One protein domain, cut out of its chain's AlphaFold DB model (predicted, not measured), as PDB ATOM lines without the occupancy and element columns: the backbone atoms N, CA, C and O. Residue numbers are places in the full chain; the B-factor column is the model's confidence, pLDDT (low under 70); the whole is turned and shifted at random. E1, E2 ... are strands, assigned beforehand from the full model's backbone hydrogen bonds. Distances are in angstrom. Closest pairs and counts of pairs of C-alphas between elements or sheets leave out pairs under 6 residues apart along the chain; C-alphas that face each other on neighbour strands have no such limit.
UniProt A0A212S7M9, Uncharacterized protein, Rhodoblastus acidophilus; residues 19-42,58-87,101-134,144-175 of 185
ATOM      1  N   GLN A  19     -26.220 -35.615  13.717       94.62
ATOM      2  CA  GLN A  19     -25.752 -34.280  13.350       94.62
ATOM      3  C   GLN A  19     -24.483 -33.958  14.132       94.62
ATOM      4  O   GLN A  19     -24.409 -34.191  15.334       94.62
ATOM      5  N   SER A  20     -23.501 -33.384  13.445       96.50
ATOM      6  CA  SER A  20     -22.312 -32.813  14.065       96.50
ATOM      7  C   SER A  20     -22.078 -31.418  13.498       96.50
ATOM      8  O   SER A  20     -22.059 -31.235  12.276       96.50
ATOM      9  N   VAL A  21     -21.938 -30.436  14.384       96.56
ATOM     10  CA  VAL A  21     -21.592 -29.053  14.060       96.56
ATOM     11  C   VAL A  21     -20.305 -28.723  14.795       96.56
ATOM     12  O   VAL A  21     -20.254 -28.796  16.015       96.56
ATOM     13  N   THR A  22     -19.262 -28.341  14.063       96.19
ATOM     14  CA  THR A  22     -17.970 -28.002  14.666       96.19
ATOM     15  C   THR A  22     -17.478 -26.660  14.153       96.19
ATOM     16  O   THR A  22     -17.425 -26.433  12.941       96.19
ATOM     17  N   SER A  23     -17.046 -25.786  15.061       96.06
ATOM     18  CA  SER A  23     -16.331 -24.556  14.731       96.06
ATOM     19  C   SER A  23     -14.935 -24.537  15.357       96.06
ATOM     20  O   SER A  23     -14.712 -24.969  16.486       96.06
ATOM     21  N   SER A  24     -13.959 -24.032  14.604       97.06
ATOM     22  CA  SER A  24     -12.591 -23.811  15.080       97.06
ATOM     23  C   SER A  24     -12.145 -22.429  14.625       97.06
ATOM     24  O   SER A  24     -11.908 -22.207  13.437       97.06
ATOM     25  N   VAL A  25     -12.106 -21.470  15.552       95.81
ATOM     26  CA  VAL A  25     -11.975 -20.043  15.230       95.81
ATOM     27  C   VAL A  25     -10.888 -19.394  16.076       95.81
ATOM     28  O   VAL A  25     -10.944 -19.396  17.302       95.81
ATOM     29  N   GLY A  26      -9.902 -18.774  15.426       92.62
ATOM     30  CA  GLY A  26      -8.915 -17.946  16.123       92.62
ATOM     31  C   GLY A  26      -7.949 -18.705  17.031       92.62
ATOM     32  O   GLY A  26      -7.404 -18.106  17.953       92.62
ATOM     33  N   ASN A  27      -7.743 -20.001  16.801       96.56
ATOM     34  CA  ASN A  27      -6.780 -20.801  17.553       96.56
ATOM     35  C   ASN A  27      -5.335 -20.512  17.091       96.56
ATOM     36  O   ASN A  27      -5.091 -20.225  15.917       96.56
ATOM     37  N   GLY A  28      -4.360 -20.593  17.997       96.81
ATOM     38  CA  GLY A  28      -2.951 -20.285  17.737       96.81
ATOM     39  C   GLY A  28      -2.469 -19.041  18.479       96.81
ATOM     40  O   GLY A  28      -2.765 -18.882  19.661       96.81
ATOM     41  N   ILE A  29      -1.668 -18.198  17.819       98.00
ATOM     42  CA  ILE A  29      -1.048 -17.023  18.444       98.00
ATOM     43  C   ILE A  29      -1.483 -15.739  17.739       98.00
ATOM     44  O   ILE A  29      -1.279 -15.606  16.534       98.00
ATOM     45  N   GLY A  30      -1.991 -14.771  18.505       96.88
ATOM     46  CA  GLY A  30      -2.199 -13.400  18.033       96.88
ATOM     47  C   GLY A  30      -3.383 -13.212  17.082       96.88
ATOM     48  O   GLY A  30      -3.409 -12.238  16.328       96.88
ATOM     49  N   ASN A  31      -4.357 -14.123  17.081       97.75
ATOM     50  CA  ASN A  31      -5.553 -13.967  16.256       97.75
ATOM     51  C   ASN A  31      -6.470 -12.872  16.817       97.75
ATOM     52  O   ASN A  31      -6.563 -12.678  18.027       97.75
ATOM     53  N   THR A  32      -7.203 -12.184  15.941       97.25
ATOM     54  CA  THR A  32      -8.237 -11.218  16.340       97.25
ATOM     55  C   THR A  32      -9.530 -11.489  15.586       97.25
ATOM     56  O   THR A  32      -9.551 -11.513  14.357       97.25
ATOM     57  N   ILE A  33     -10.616 -11.651  16.334       97.25
ATOM     58  CA  ILE A  33     -11.983 -11.793  15.849       97.25
ATOM     59  C   ILE A  33     -12.740 -10.565  16.330       97.25
ATOM     60  O   ILE A  33     -12.927 -10.380  17.526       97.25
ATOM     61  N   GLY A  34     -13.150  -9.693  15.411       95.00
ATOM     62  CA  GLY A  34     -13.764  -8.410  15.775       95.00
ATOM     63  C   GLY A  34     -15.179  -8.511  16.360       95.00
ATOM     64  O   GLY A  34     -15.671  -7.531  16.907       95.00
ATOM     65  N   GLY A  35     -15.832  -9.668  16.239       95.44
ATOM     66  CA  GLY A  35     -17.214  -9.888  16.666       95.44
ATOM     67  C   GLY A  35     -17.381 -11.144  17.513       95.44
ATOM     68  O   GLY A  35     -16.420 -11.637  18.105       95.44
ATOM     69  N   SER A  36     -18.616 -11.639  17.571       97.62
ATOM     70  CA  SER A  36     -18.964 -12.878  18.266       97.62
ATOM     71  C   SER A  36     -18.676 -14.112  17.411       97.62
ATOM     72  O   SER A  36     -18.681 -14.041  16.181       97.62
ATOM     73  N   VAL A  37     -18.477 -15.252  18.068       97.19
ATOM     74  CA  VAL A  37     -18.429 -16.575  17.435       97.19
ATOM     75  C   VAL A  37     -19.643 -17.366  17.904       97.19
ATOM     76  O   VAL A  37     -19.882 -17.448  19.105       97.19
ATOM     77  N   ILE A  38     -20.414 -17.909  16.964       97.50
ATOM     78  CA  ILE A  38     -21.644 -18.658  17.240       97.50
ATOM     79  C   ILE A  38     -21.536 -20.017  16.551       97.50
ATOM     80  O   ILE A  38     -21.197 -20.078  15.367       97.50
ATOM     81  N   THR A  39     -21.796 -21.083  17.299       97.50
ATOM     82  CA  THR A  39     -21.851 -22.465  16.808       97.50
ATOM     83  C   THR A  39     -23.184 -23.051  17.239       97.50
ATOM     84  O   THR A  39     -23.407 -23.202  18.433       97.50
ATOM     85  N   GLU A  40     -24.069 -23.335  16.292       97.12
ATOM     86  CA  GLU A  40     -25.455 -23.713  16.578       97.12
ATOM     87  C   GLU A  40     -25.836 -24.976  15.800       97.12
ATOM     88  O   GLU A  40     -25.543 -25.083  14.603       97.12
ATOM     89  N   GLY A  41     -26.490 -25.922  16.473       95.75
ATOM     90  CA  GLY A  41     -27.093 -27.103  15.859       95.75
ATOM     91  C   GLY A  41     -28.551 -27.286  16.284       95.75
ATOM     92  O   GLY A  41     -28.839 -27.345  17.472       95.75
ATOM     93  N   ASP A  42     -29.458 -27.440  15.315       96.12
ATOM     94  CA  ASP A  42     -30.849 -27.891  15.524       96.12
ATOM     95  C   ASP A  42     -31.026 -29.244  14.817       96.12
ATOM     96  O   ASP A  42     -30.773 -29.367  13.608       96.12
ATOM     97  N   ALA A  58     -31.583 -40.595  17.855       90.69
ATOM     98  CA  ALA A  58     -30.966 -39.306  17.576       90.69
ATOM     99  C   ALA A  58     -29.603 -39.169  18.257       90.69
ATOM    100  O   ALA A  58     -29.458 -39.442  19.447       90.69
ATOM    101  N   SER A  59     -28.610 -38.691  17.508       95.44
ATOM    102  CA  SER A  59     -27.341 -38.210  18.065       95.44
ATOM    103  C   SER A  59     -27.019 -36.808  17.550       95.44
ATOM    104  O   SER A  59     -27.058 -36.562  16.342       95.44
ATOM    105  N   GLN A  60     -26.692 -35.889  18.455       96.88
ATOM    106  CA  GLN A  60     -26.268 -34.534  18.117       96.88
ATOM    107  C   GLN A  60     -24.973 -34.191  18.844       96.88
ATOM    108  O   GLN A  60     -24.840 -34.431  20.040       96.88
ATOM    109  N   HIS A  61     -24.041 -33.595  18.110       97.06
ATOM    110  CA  HIS A  61     -22.804 -33.056  18.649       97.06
ATOM    111  C   HIS A  61     -22.609 -31.614  18.179       97.06
ATOM    112  O   HIS A  61     -22.680 -31.349  16.976       97.06
ATOM    113  N   VAL A  62     -22.365 -30.687  19.101       97.94
ATOM    114  CA  VAL A  62     -22.065 -29.285  18.788       97.94
ATOM    115  C   VAL A  62     -20.794 -28.878  19.523       97.94
ATOM    116  O   VAL A  62     -20.810 -28.732  20.739       97.94
ATOM    117  N   ASP A  63     -19.703 -28.656  18.789       98.19
ATOM    118  CA  ASP A  63     -18.412 -28.289  19.372       98.19
ATOM    119  C   ASP A  63     -17.900 -26.944  18.872       98.19
ATOM    120  O   ASP A  63     -17.788 -26.700  17.666       98.19
ATOM    121  N   ALA A  64     -17.453 -26.107  19.799       97.88
ATOM    122  CA  ALA A  64     -16.738 -24.881  19.489       97.88
ATOM    123  C   ALA A  64     -15.333 -24.892  20.097       97.88
ATOM    124  O   ALA A  64     -15.150 -25.065  21.299       97.88
ATOM    125  N   SER A  65     -14.321 -24.625  19.274       98.31
ATOM    126  CA  SER A  65     -12.949 -24.369  19.714       98.31
ATOM    127  C   SER A  65     -12.551 -22.949  19.330       98.31
ATOM    128  O   SER A  65     -12.239 -22.676  18.169       98.31
ATOM    129  N   VAL A  66     -12.572 -22.027  20.292       97.94
ATOM    130  CA  VAL A  66     -12.425 -20.592  20.019       97.94
ATOM    131  C   VAL A  66     -11.265 -19.989  20.798       97.94
ATOM    132  O   VAL A  66     -11.189 -20.110  22.015       97.94
ATOM    133  N   ALA A  67     -10.383 -19.267  20.107       97.25
ATOM    134  CA  ALA A  67      -9.321 -18.458  20.711       97.25
ATOM    135  C   ALA A  67      -8.349 -19.221  21.636       97.25
ATOM    136  O   ALA A  67      -7.775 -18.632  22.551       97.25
ATOM    137  N   ASN A  68      -8.132 -20.519  21.406       97.94
ATOM    138  CA  ASN A  68      -7.179 -21.316  22.178       97.94
ATOM    139  C   ASN A  68      -5.742 -21.088  21.694       97.94
ATOM    140  O   ASN A  68      -5.481 -21.026  20.495       97.94
ATOM    141  N   GLY A  69      -4.788 -21.001  22.614       97.75
ATOM    142  CA  GLY A  69      -3.388 -20.679  22.349       97.75
ATOM    143  C   GLY A  69      -2.956 -19.429  23.110       97.75
ATOM    144  O   GLY A  69      -3.187 -19.346  24.314       97.75
ATOM    145  N   ALA A  70      -2.285 -18.482  22.452       98.31
ATOM    146  CA  ALA A  70      -1.750 -17.305  23.126       98.31
ATOM    147  C   ALA A  70      -2.154 -15.982  22.471       98.31
ATOM    148  O   ALA A  70      -2.070 -15.822  21.256       98.31
ATOM    149  N   PHE A  71      -2.491 -14.992  23.293       98.06
ATOM    150  CA  PHE A  71      -2.735 -13.614  22.872       98.06
ATOM    151  C   PHE A  71      -3.822 -13.475  21.796       98.06
ATOM    152  O   PHE A  71      -3.763 -12.569  20.965       98.06
ATOM    153  N   ASN A  72      -4.804 -14.379  21.783       98.06
ATOM    154  CA  ASN A  72      -5.950 -14.282  20.887       98.06
ATOM    155  C   ASN A  72      -6.998 -13.328  21.469       98.06
ATOM    156  O   ASN A  72      -7.158 -13.237  22.682       98.06
ATOM    157  N   THR A  73      -7.734 -12.624  20.615       97.88
ATOM    158  CA  THR A  73      -8.778 -11.671  21.014       97.88
ATOM    159  C   THR A  73     -10.080 -11.963  20.280       97.88
ATOM    160  O   THR A  73     -10.097 -11.993  19.053       97.88
ATOM    161  N   VAL A  74     -11.179 -12.116  21.016       97.88
ATOM    162  CA  VAL A  74     -12.555 -12.119  20.502       97.88
ATOM    163  C   VAL A  74     -13.242 -10.873  21.036       97.88
ATOM    164  O   VAL A  74     -13.323 -10.678  22.243       97.88
ATOM    165  N   GLY A  75     -13.705  -9.997  20.149       96.56
ATOM    166  CA  GLY A  75     -14.338  -8.734  20.525       96.56
ATOM    167  C   GLY A  75     -15.741  -8.910  21.106       96.56
ATOM    168  O   GLY A  75     -16.173  -8.078  21.899       96.56
ATOM    169  N   GLY A  76     -16.439  -9.982  20.722       97.12
ATOM    170  CA  GLY A  76     -17.801 -10.287  21.157       97.12
ATOM    171  C   GLY A  76     -17.916 -11.524  22.048       97.12
ATOM    172  O   GLY A  76     -16.961 -11.945  22.702       97.12
ATOM    173  N   SER A  77     -19.124 -12.083  22.072       98.06
ATOM    174  CA  SER A  77     -19.464 -13.300  22.814       98.06
ATOM    175  C   SER A  77     -18.980 -14.556  22.095       98.06
ATOM    176  O   SER A  77     -18.799 -14.556  20.876       98.06
ATOM    177  N   VAL A  78     -18.858 -15.654  22.831       98.12
ATOM    178  CA  VAL A  78     -18.753 -16.995  22.248       98.12
ATOM    179  C   VAL A  78     -19.972 -17.797  22.678       98.12
ATOM    180  O   VAL A  78     -20.210 -17.939  23.871       98.12
ATOM    181  N   ILE A  79     -20.760 -18.269  21.715       98.25
ATOM    182  CA  ILE A  79     -22.018 -18.982  21.957       98.25
ATOM    183  C   ILE A  79     -21.943 -20.339  21.261       98.25
ATOM    184  O   ILE A  79     -21.603 -20.411  20.078       98.25
ATOM    185  N   THR A  80     -22.235 -21.398  22.006       98.31
ATOM    186  CA  THR A  80     -22.311 -22.773  21.505       98.31
ATOM    187  C   THR A  80     -23.644 -23.356  21.946       98.31
ATOM    188  O   THR A  80     -23.875 -23.465  23.145       98.31
ATOM    189  N   GLU A  81     -24.521 -23.678  21.003       98.06
ATOM    190  CA  GLU A  81     -25.904 -24.061  21.288       98.06
ATOM    191  C   GLU A  81     -26.306 -25.324  20.520       98.06
ATOM    192  O   GLU A  81     -26.052 -25.443  19.320       98.06
ATOM    193  N   GLY A  82     -26.943 -26.266  21.213       97.44
ATOM    194  CA  GLY A  82     -27.557 -27.446  20.610       97.44
ATOM    195  C   GLY A  82     -29.013 -27.611  21.037       97.44
ATOM    196  O   GLY A  82     -29.295 -27.694  22.229       97.44
ATOM    197  N   ASP A  83     -29.929 -27.727  20.076       96.88
ATOM    198  CA  ASP A  83     -31.321 -28.155  20.279       96.88
ATOM    199  C   ASP A  83     -31.531 -29.517  19.601       96.88
ATOM    200  O   ASP A  83     -31.321 -29.662  18.391       96.88
ATOM    201  N   GLN A  84     -31.926 -30.529  20.376       95.06
ATOM    202  CA  GLN A  84     -32.260 -31.862  19.885       95.06
ATOM    203  C   GLN A  84     -33.676 -32.237  20.306       95.06
ATOM    204  O   GLN A  84     -34.004 -32.293  21.492       95.06
ATOM    205  N   ARG A  85     -34.504 -32.591  19.323       92.75
ATOM    206  CA  ARG A  85     -35.873 -33.059  19.548       92.75
ATOM    207  C   ARG A  85     -36.086 -34.415  18.905       92.75
ATOM    208  O   ARG A  85     -35.853 -34.580  17.708       92.75
ATOM    209  N   VAL A  86     -36.541 -35.373  19.694       88.19
ATOM    210  CA  VAL A  86     -36.910 -36.713  19.243       88.19
ATOM    211  C   VAL A  86     -38.410 -36.866  19.396       88.19
ATOM    212  O   VAL A  86     -38.942 -36.558  20.459       88.19
ATOM    213  N   GLY A  87     -39.064 -37.265  18.311       81.19
ATOM    214  CA  GLY A  87     -40.510 -37.283  18.185       81.19
ATOM    215  C   GLY A  87     -41.242 -38.254  19.107       81.19
ATOM    216  O   GLY A  87     -40.651 -39.102  19.778       81.19
ATOM    217  N   SER A 101     -34.370 -43.278  21.651       89.50
ATOM    218  CA  SER A 101     -32.991 -43.148  22.109       89.50
ATOM    219  C   SER A 101     -32.400 -41.829  21.627       89.50
ATOM    220  O   SER A 101     -32.298 -41.587  20.425       89.50
ATOM    221  N   ALA A 102     -32.000 -40.968  22.558       91.50
ATOM    222  CA  ALA A 102     -31.427 -39.665  22.258       91.50
ATOM    223  C   ALA A 102     -30.097 -39.448  22.980       91.50
ATOM    224  O   ALA A 102     -29.935 -39.756  24.166       91.50
ATOM    225  N   HIS A 103     -29.145 -38.875  22.258       96.38
ATOM    226  CA  HIS A 103     -27.853 -38.465  22.780       96.38
ATOM    227  C   HIS A 103     -27.491 -37.078  22.248       96.38
ATOM    228  O   HIS A 103     -27.536 -36.852  21.035       96.38
ATOM    229  N   GLN A 104     -27.140 -36.157  23.142       97.12
ATOM    230  CA  GLN A 104     -26.708 -34.809  22.793       97.12
ATOM    231  C   GLN A 104     -25.461 -34.430  23.585       97.12
ATOM    232  O   GLN A 104     -25.477 -34.461  24.811       97.12
ATOM    233  N   ASP A 105     -24.439 -33.976  22.871       97.94
ATOM    234  CA  ASP A 105     -23.212 -33.434  23.439       97.94
ATOM    235  C   ASP A 105     -22.985 -32.013  22.900       97.94
ATOM    236  O   ASP A 105     -22.853 -31.824  21.689       97.94
ATOM    237  N   VAL A 106     -22.903 -31.016  23.782       98.12
ATOM    238  CA  VAL A 106     -22.590 -29.620  23.432       98.12
ATOM    239  C   VAL A 106     -21.346 -29.177  24.196       98.12
ATOM    240  O   VAL A 106     -21.376 -29.065  25.420       98.12
ATOM    241  N   ASN A 107     -20.246 -28.909  23.491       98.31
ATOM    242  CA  ASN A 107     -18.963 -28.593  24.114       98.31
ATOM    243  C   ASN A 107     -18.374 -27.275  23.610       98.31
ATOM    244  O   ASN A 107     -18.233 -27.045  22.409       98.31
ATOM    245  N   ALA A 108     -17.905 -26.436  24.530       97.75
ATOM    246  CA  ALA A 108     -17.154 -25.232  24.197       97.75
ATOM    247  C   ALA A 108     -15.768 -25.239  24.850       97.75
ATOM    248  O   ALA A 108     -15.616 -25.366  26.060       97.75
ATOM    249  N   THR A 109     -14.726 -25.038  24.050       98.31
ATOM    250  CA  THR A 109     -13.354 -24.819  24.520       98.31
ATOM    251  C   THR A 109     -12.911 -23.427  24.095       98.31
ATOM    252  O   THR A 109     -12.601 -23.206  22.919       98.31
ATOM    253  N   VAL A 110     -12.893 -22.478  25.033       98.06
ATOM    254  CA  VAL A 110     -12.776 -21.049  24.724       98.06
ATOM    255  C   VAL A 110     -11.644 -20.384  25.495       98.06
ATOM    256  O   VAL A 110     -11.639 -20.349  26.722       98.06
ATOM    257  N   GLY A 111     -10.712 -19.766  24.776       96.75
ATOM    258  CA  GLY A 111      -9.701 -18.891  25.366       96.75
ATOM    259  C   GLY A 111      -8.669 -19.607  26.240       96.75
ATOM    260  O   GLY A 111      -8.053 -18.960  27.088       96.75
ATOM    261  N   ASN A 112      -8.455 -20.915  26.070       97.69
ATOM    262  CA  ASN A 112      -7.452 -21.642  26.847       97.69
ATOM    263  C   ASN A 112      -6.027 -21.286  26.401       97.69
ATOM    264  O   ASN A 112      -5.743 -21.198  25.209       97.69
ATOM    265  N   GLY A 113      -5.105 -21.146  27.352       97.56
ATOM    266  CA  GLY A 113      -3.691 -20.855  27.127       97.56
ATOM    267  C   GLY A 113      -3.237 -19.560  27.802       97.56
ATOM    268  O   GLY A 113      -3.435 -19.408  29.008       97.56
ATOM    269  N   LEU A 114      -2.554 -18.675  27.073       98.06
ATOM    270  CA  LEU A 114      -1.866 -17.511  27.645       98.06
ATOM    271  C   LEU A 114      -2.394 -16.191  27.083       98.06
ATOM    272  O   LEU A 114      -2.189 -15.899  25.912       98.06
ATOM    273  N   GLY A 115      -2.943 -15.321  27.925       97.56
ATOM    274  CA  GLY A 115      -3.234 -13.943  27.524       97.56
ATOM    275  C   GLY A 115      -4.357 -13.803  26.497       97.56
ATOM    276  O   GLY A 115      -4.355 -12.829  25.747       97.56
ATOM    277  N   ASN A 116      -5.273 -14.770  26.406       98.06
ATOM    278  CA  ASN A 116      -6.428 -14.664  25.518       98.06
ATOM    279  C   ASN A 116      -7.484 -13.722  26.115       98.06
ATOM    280  O   ASN A 116      -7.680 -13.679  27.328       98.06
ATOM    281  N   PHE A 117      -8.198 -12.990  25.267       98.06
ATOM    282  CA  PHE A 117      -9.223 -12.035  25.673       98.06
ATOM    283  C   PHE A 117     -10.543 -12.314  24.956       98.06
ATOM    284  O   PHE A 117     -10.577 -12.358  23.729       98.06
ATOM    285  N   ILE A 118     -11.629 -12.443  25.716       98.19
ATOM    286  CA  ILE A 118     -13.002 -12.539  25.218       98.19
ATOM    287  C   ILE A 118     -13.787 -11.334  25.749       98.19
ATOM    288  O   ILE A 118     -13.951 -11.158  26.958       98.19
ATOM    289  N   GLY A 119     -14.240 -10.478  24.837       97.31
ATOM    290  CA  GLY A 119     -14.905  -9.214  25.149       97.31
ATOM    291  C   GLY A 119     -16.354  -9.370  25.610       97.31
ATOM    292  O   GLY A 119     -16.878  -8.466  26.258       97.31
ATOM    293  N   GLY A 120     -16.991 -10.502  25.306       97.44
ATOM    294  CA  GLY A 120     -18.354 -10.835  25.719       97.44
ATOM    295  C   GLY A 120     -18.444 -12.063  26.634       97.44
ATOM    296  O   GLY A 120     -17.421 -12.594  27.073       97.44
ATOM    297  N   PRO A 121     -19.672 -12.512  26.954       97.75
ATOM    298  CA  PRO A 121     -19.903 -13.767  27.661       97.75
ATOM    299  C   PRO A 121     -19.499 -14.988  26.832       97.75
ATOM    300  O   PRO A 121     -19.463 -14.941  25.599       97.75
ATOM    301  N   VAL A 122     -19.254 -16.091  27.533       98.25
ATOM    302  CA  VAL A 122     -19.137 -17.425  26.942       98.25
ATOM    303  C   VAL A 122     -20.332 -18.250  27.402       98.25
ATOM    304  O   VAL A 122     -20.501 -18.463  28.601       98.25
ATOM    305  N   ILE A 123     -21.168 -18.668  26.456       98.25
ATOM    306  CA  ILE A 123     -22.422 -19.385  26.702       98.25
ATOM    307  C   ILE A 123     -22.340 -20.733  25.997       98.25
ATOM    308  O   ILE A 123     -22.019 -20.793  24.808       98.25
ATOM    309  N   THR A 124     -22.607 -21.798  26.743       98.12
ATOM    310  CA  THR A 124     -22.732 -23.157  26.212       98.12
ATOM    311  C   THR A 124     -24.067 -23.719  26.665       98.12
ATOM    312  O   THR A 124     -24.271 -23.894  27.864       98.12
ATOM    313  N   GLU A 125     -24.981 -23.953  25.731       98.19
ATOM    314  CA  GLU A 125     -26.354 -24.352  26.031       98.19
ATOM    315  C   GLU A 125     -26.739 -25.612  25.257       98.19
ATOM    316  O   GLU A 125     -26.546 -25.705  24.046       98.19
ATOM    317  N   GLY A 126     -27.285 -26.595  25.966       97.19
ATOM    318  CA  GLY A 126     -27.887 -27.780  25.370       97.19
ATOM    319  C   GLY A 126     -29.338 -27.923  25.803       97.19
ATOM    320  O   GLY A 126     -29.645 -27.919  26.997       97.19
ATOM    321  N   SER A 127     -30.229 -28.116  24.838       97.12
ATOM    322  CA  SER A 127     -31.627 -28.474  25.051       97.12
ATOM    323  C   SER A 127     -31.930 -29.797  24.358       97.12
ATOM    324  O   SER A 127     -31.715 -29.940  23.156       97.12
ATOM    325  N   GLN A 128     -32.425 -30.773  25.117       95.19
ATOM    326  CA  GLN A 128     -32.834 -32.077  24.612       95.19
ATOM    327  C   GLN A 128     -34.268 -32.374  25.050       95.19
ATOM    328  O   GLN A 128     -34.598 -32.342  26.237       95.19
ATOM    329  N   SER A 129     -35.119 -32.706  24.085       93.50
ATOM    330  CA  SER A 129     -36.483 -33.165  24.316       93.50
ATOM    331  C   SER A 129     -36.696 -34.500  23.620       93.50
ATOM    332  O   SER A 129     -36.478 -34.623  22.417       93.50
ATOM    333  N   VAL A 130     -37.129 -35.497  24.382       88.25
ATOM    334  CA  VAL A 130     -37.525 -36.805  23.867       88.25
ATOM    335  C   VAL A 130     -39.011 -36.983  24.105       88.25
ATOM    336  O   VAL A 130     -39.475 -36.819  25.233       88.25
ATOM    337  N   GLY A 131     -39.735 -37.280  23.031       82.56
ATOM    338  CA  GLY A 131     -41.166 -37.511  23.023       82.56
ATOM    339  C   GLY A 131     -41.602 -38.696  23.881       82.56
ATOM    340  O   GLY A 131     -40.789 -39.483  24.366       82.56
ATOM    341  N   GLY A 132     -42.905 -38.788  24.117       72.56
ATOM    342  CA  GLY A 132     -43.542 -39.843  24.899       72.56
ATOM    343  C   GLY A 132     -44.225 -40.914  24.049       72.56
ATOM    344  O   GLY A 132     -44.285 -40.840  22.820       72.56
ATOM    345  N   HIS A 133     -44.802 -41.893  24.747       70.19
ATOM    346  CA  HIS A 133     -45.626 -42.944  24.154       70.19
ATOM    347  C   HIS A 133     -47.118 -42.638  24.328       70.19
ATOM    348  O   HIS A 133     -47.591 -42.337  25.430       70.19
ATOM    349  N   GLY A 134     -47.883 -42.737  23.239       61.00
ATOM    350  CA  GLY A 134     -49.345 -42.694  23.270       61.00
ATOM    351  C   GLY A 134     -49.982 -43.907  23.970       61.00
ATOM    352  O   GLY A 134     -49.350 -44.932  24.207       61.00
ATOM    353  N   MET A 144     -34.998 -43.382  26.421       88.56
ATOM    354  CA  MET A 144     -33.632 -43.200  26.893       88.56
ATOM    355  C   MET A 144     -33.059 -41.907  26.325       88.56
ATOM    356  O   MET A 144     -32.943 -41.745  25.113       88.56
ATOM    357  N   ALA A 145     -32.644 -41.001  27.203       90.31
ATOM    358  CA  ALA A 145     -32.035 -39.742  26.805       90.31
ATOM    359  C   ALA A 145     -30.755 -39.499  27.604       90.31
ATOM    360  O   ALA A 145     -30.717 -39.682  28.822       90.31
ATOM    361  N   SER A 146     -29.707 -39.058  26.922       95.38
ATOM    362  CA  SER A 146     -28.458 -38.622  27.541       95.38
ATOM    363  C   SER A 146     -28.052 -37.272  26.978       95.38
ATOM    364  O   SER A 146     -28.118 -37.049  25.769       95.38
ATOM    365  N   GLN A 147     -27.647 -36.378  27.873       96.38
ATOM    366  CA  GLN A 147     -27.205 -35.041  27.526       96.38
ATOM    367  C   GLN A 147     -25.922 -34.721  28.288       96.38
ATOM    368  O   GLN A 147     -25.832 -34.957  29.496       96.38
ATOM    369  N   HIS A 148     -24.952 -34.160  27.578       97.31
ATOM    370  CA  HIS A 148     -23.744 -33.586  28.137       97.31
ATOM    371  C   HIS A 148     -23.572 -32.165  27.605       97.31
ATOM    372  O   HIS A 148     -23.611 -31.931  26.399       97.31
ATOM    373  N   VAL A 149     -23.375 -31.208  28.510       97.44
ATOM    374  CA  VAL A 149     -23.056 -29.823  28.154       97.44
ATOM    375  C   VAL A 149     -21.847 -29.408  28.971       97.44
ATOM    376  O   VAL A 149     -21.906 -29.420  30.201       97.44
ATOM    377  N   ASP A 150     -20.750 -29.066  28.301       97.62
ATOM    378  CA  ASP A 150     -19.494 -28.726  28.968       97.62
ATOM    379  C   ASP A 150     -18.817 -27.497  28.364       97.62
ATOM    380  O   ASP A 150     -18.835 -27.260  27.156       97.62
ATOM    381  N   ALA A 151     -18.184 -26.710  29.230       96.56
ATOM    382  CA  ALA A 151     -17.456 -25.518  28.835       96.56
ATOM    383  C   ALA A 151     -16.111 -25.437  29.562       96.56
ATOM    384  O   ALA A 151     -16.029 -25.200  30.767       96.56
ATOM    385  N   SER A 152     -15.027 -25.529  28.798       97.94
ATOM    386  CA  SER A 152     -13.682 -25.206  29.257       97.94
ATOM    387  C   SER A 152     -13.342 -23.779  28.841       97.94
ATOM    388  O   SER A 152     -12.964 -23.547  27.691       97.94
ATOM    389  N   VAL A 153     -13.388 -22.838  29.784       97.75
ATOM    390  CA  VAL A 153     -13.192 -21.414  29.483       97.75
ATOM    391  C   VAL A 153     -12.010 -20.819  30.240       97.75
ATOM    392  O   VAL A 153     -11.895 -20.962  31.453       97.75
ATOM    393  N   ALA A 154     -11.158 -20.093  29.512       96.44
ATOM    394  CA  ALA A 154     -10.061 -19.282  30.037       96.44
ATOM    395  C   ALA A 154      -9.017 -20.045  30.880       96.44
ATOM    396  O   ALA A 154      -8.270 -19.427  31.645       96.44
ATOM    397  N   ASN A 155      -8.886 -21.365  30.709       97.31
ATOM    398  CA  ASN A 155      -7.900 -22.158  31.441       97.31
ATOM    399  C   ASN A 155      -6.472 -21.764  31.042       97.31
ATOM    400  O   ASN A 155      -6.130 -21.748  29.861       97.31
ATOM    401  N   GLY A 156      -5.620 -21.466  32.024       96.12
ATOM    402  CA  GLY A 156      -4.237 -21.040  31.807       96.12
ATOM    403  C   GLY A 156      -3.910 -19.752  32.557       96.12
ATOM    404  O   GLY A 156      -4.316 -19.590  33.705       96.12
ATOM    405  N   ALA A 157      -3.138 -18.853  31.946       96.50
ATOM    406  CA  ALA A 157      -2.633 -17.656  32.616       96.50
ATOM    407  C   ALA A 157      -2.985 -16.382  31.846       96.50
ATOM    408  O   ALA A 157      -2.883 -16.331  30.625       96.50
ATOM    409  N   PHE A 158      -3.347 -15.328  32.580       97.38
ATOM    410  CA  PHE A 158      -3.653 -13.999  32.033       97.38
ATOM    411  C   PHE A 158      -4.785 -13.968  30.996       97.38
ATOM    412  O   PHE A 158      -4.905 -12.994  30.258       97.38
ATOM    413  N   ASN A 159      -5.617 -15.008  30.944       97.50
ATOM    414  CA  ASN A 159      -6.824 -14.990  30.131       97.50
ATOM    415  C   ASN A 159      -7.876 -14.096  30.798       97.50
ATOM    416  O   ASN A 159      -7.972 -14.054  32.027       97.50
ATOM    417  N   ALA A 160      -8.672 -13.401  29.996       96.94
ATOM    418  CA  ALA A 160      -9.745 -12.540  30.471       96.94
ATOM    419  C   ALA A 160     -11.027 -12.790  29.675       96.94
ATOM    420  O   ALA A 160     -11.012 -12.800  28.446       96.94
ATOM    421  N   VAL A 161     -12.138 -12.940  30.392       97.38
ATOM    422  CA  VAL A 161     -13.496 -12.959  29.841       97.38
ATOM    423  C   VAL A 161     -14.247 -11.829  30.528       97.38
ATOM    424  O   VAL A 161     -14.324 -11.803  31.754       97.38
ATOM    425  N   LEU A 162     -14.723 -10.848  29.761       94.62
ATOM    426  CA  LEU A 162     -15.403  -9.676  30.325       94.62
ATOM    427  C   LEU A 162     -16.898  -9.902  30.588       94.62
ATOM    428  O   LEU A 162     -17.526  -9.077  31.251       94.62
ATOM    429  N   GLY A 163     -17.469 -11.002  30.093       92.38
ATOM    430  CA  GLY A 163     -18.817 -11.448  30.434       92.38
ATOM    431  C   GLY A 163     -18.841 -12.623  31.413       92.38
ATOM    432  O   GLY A 163     -17.813 -13.092  31.896       92.38
ATOM    433  N   GLY A 164     -20.051 -13.110  31.692       93.75
ATOM    434  CA  GLY A 164     -20.237 -14.356  32.430       93.75
ATOM    435  C   GLY A 164     -19.806 -15.573  31.610       93.75
ATOM    436  O   GLY A 164     -19.824 -15.544  30.378       93.75
ATOM    437  N   VAL A 165     -19.448 -16.641  32.318       97.12
ATOM    438  CA  VAL A 165     -19.343 -17.988  31.754       97.12
ATOM    439  C   VAL A 165     -20.563 -18.760  32.236       97.12
ATOM    440  O   VAL A 165     -20.760 -18.878  33.446       97.12
ATOM    441  N   ALA A 166     -21.388 -19.221  31.302       96.75
ATOM    442  CA  ALA A 166     -22.607 -19.964  31.583       96.75
ATOM    443  C   ALA A 166     -22.610 -21.281  30.807       96.75
ATOM    444  O   ALA A 166     -22.305 -21.310  29.612       96.75
ATOM    445  N   THR A 167     -22.975 -22.345  31.513       97.06
ATOM    446  CA  THR A 167     -23.171 -23.682  30.960       97.06
ATOM    447  C   THR A 167     -24.543 -24.148  31.412       97.06
ATOM    448  O   THR A 167     -24.767 -24.304  32.614       97.06
ATOM    449  N   GLU A 168     -25.464 -24.313  30.470       97.50
ATOM    450  CA  GLU A 168     -26.862 -24.639  30.747       97.50
ATOM    451  C   GLU A 168     -27.263 -25.911  30.004       97.50
ATOM    452  O   GLU A 168     -26.982 -26.082  28.821       97.50
ATOM    453  N   ALA A 169     -27.904 -26.825  30.725       96.06
ATOM    454  CA  ALA A 169     -28.377 -28.091  30.192       96.06
ATOM    455  C   ALA A 169     -29.841 -28.265  30.587       96.06
ATOM    456  O   ALA A 169     -30.180 -28.245  31.775       96.06
ATOM    457  N   HIS A 170     -30.708 -28.425  29.595       95.75
ATOM    458  CA  HIS A 170     -32.112 -28.738  29.788       95.75
ATOM    459  C   HIS A 170     -32.444 -30.059  29.098       95.75
ATOM    460  O   HIS A 170     -32.327 -30.177  27.880       95.75
ATOM    461  N   GLN A 171     -32.924 -31.029  29.875       94.00
ATOM    462  CA  GLN A 171     -33.356 -32.326  29.371       94.00
ATOM    463  C   GLN A 171     -34.804 -32.598  29.784       94.00
ATOM    464  O   GLN A 171     -35.162 -32.495  30.959       94.00
ATOM    465  N   SER A 172     -35.633 -32.982  28.816       92.25
ATOM    466  CA  SER A 172     -36.999 -33.449  29.031       92.25
ATOM    467  C   SER A 172     -37.206 -34.788  28.338       92.25
ATOM    468  O   SER A 172     -36.904 -34.931  27.156       92.25
ATOM    469  N   VAL A 173     -37.726 -35.764  29.078       87.31
ATOM    470  CA  VAL A 173     -38.023 -37.106  28.576       87.31
ATOM    471  C   VAL A 173     -39.495 -37.395  28.839       87.31
ATOM    472  O   VAL A 173     -39.943 -37.328  29.986       87.31
ATOM    473  N   GLY A 174     -40.249 -37.666  27.776       80.81
ATOM    474  CA  GLY A 174     -41.664 -38.009  27.837       80.81
ATOM    475  C   GLY A 174     -41.904 -39.289  28.638       80.81
ATOM    476  O   GLY A 174     -41.074 -40.197  28.655       80.81
ATOM    477  N   GLY A 175     -43.042 -39.356  29.333       66.62
ATOM    478  CA  GLY A 175     -43.445 -40.527  30.115       66.62
ATOM    479  C   GLY A 175     -44.449 -41.427  29.392       66.62
ATOM    480  O   GLY A 175     -45.137 -40.988  28.471       66.62
TER     481      GLY A 175
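Overview. This is residues 19 to 42, 58 to 87, 101 to 134 and 144 to 175 of the 185 residues of an uncharacterized protein of Rhodoblastus acidophilus (UniProt A0A212S7M9). The chain is wound in four stacked turns, each a strand out, a wide loop and a strand back, and together they make a flat, untwisted sandwich of two parallel sheets face to face. The four loops are stacked at one end of the rod, and its length runs along the strands. The printed part has 120 residues with no named helix and eight named strands, E1 to E8 in order along the chain; one sheet runs E1 E3 E5 E7, the other E2 E4 E6 E8, both all parallel. The class is all strand, and the whole is compact, with a radius of gyration of the C-alphas of 15.5 A and spans of 55 by 22 by 21 A.

Along the chain. E1 is residues 19 to 25, 19.9 A long, from C-alpha 19 at (-25.752, -34.280, 13.350). E2 is residues 37 to 42, 16.9 A; E3 is 58 to 66, 26.5 A; E4 is 78 to 86, 27.0 A. E5 is residues 101 to 110, 30.1 A; E6 is 122 to 130, 26.9 A; E7 is 144 to 153, 30.0 A. E8 is residues 165 to 173, 26.9 A, ending at C-alpha 173 at (-38.023, -37.106, 28.576).

Arrangement. In the first sheet E1 and E7 are the edge strands. N 21 and O 61 of E1 and E3 are 2.8 A apart, within hydrogen-bond range, as are N 60 and O 103 of E3 and E5 at 2.9 A, and N 104 and O 146 of E5 and E7 at 2.9 A. In the second sheet, with edge strands E2 and E8, such pairs are N 39 and O 79 of E2 and E4, N 80 and O 123 of E4 and E6, and N 124 and O 166 of E6 and E8, each 2.9 A. The facing parts of the two sheets are 7.9 A centre to centre, their best planes 0 degrees apart. Across the sandwich, the closest C-alphas of E1 and E2 are those of Val 21 and Gly 41, 6.1 A apart, and of E5 and E6 those of Val 106 and Gly 126, 5.9 A. E1 and E4 are near each other, with 7 pairs of C-alphas within 10 A; E1 and E8 are apart. Short parallel pairings also join the loops, for instance residues 28 to 29 with 69 to 70.

Size, cuts and confidence. The farthest C-alphas are those of Gly 30 and Gly 134, 55.8 A apart. The links E1 to E2, E3 to E4, E5 to E6 and E7 to E8 are long, with 11 residues each. Residues 43 to 57, 88 to 100 and 135 to 143 are not printed; the C-alpha gaps across these cuts are 11.6 A, 10.3 A and 16.1 A. The mean pLDDT of the printed part is 95.0, and residues 134 and 175 are under 70.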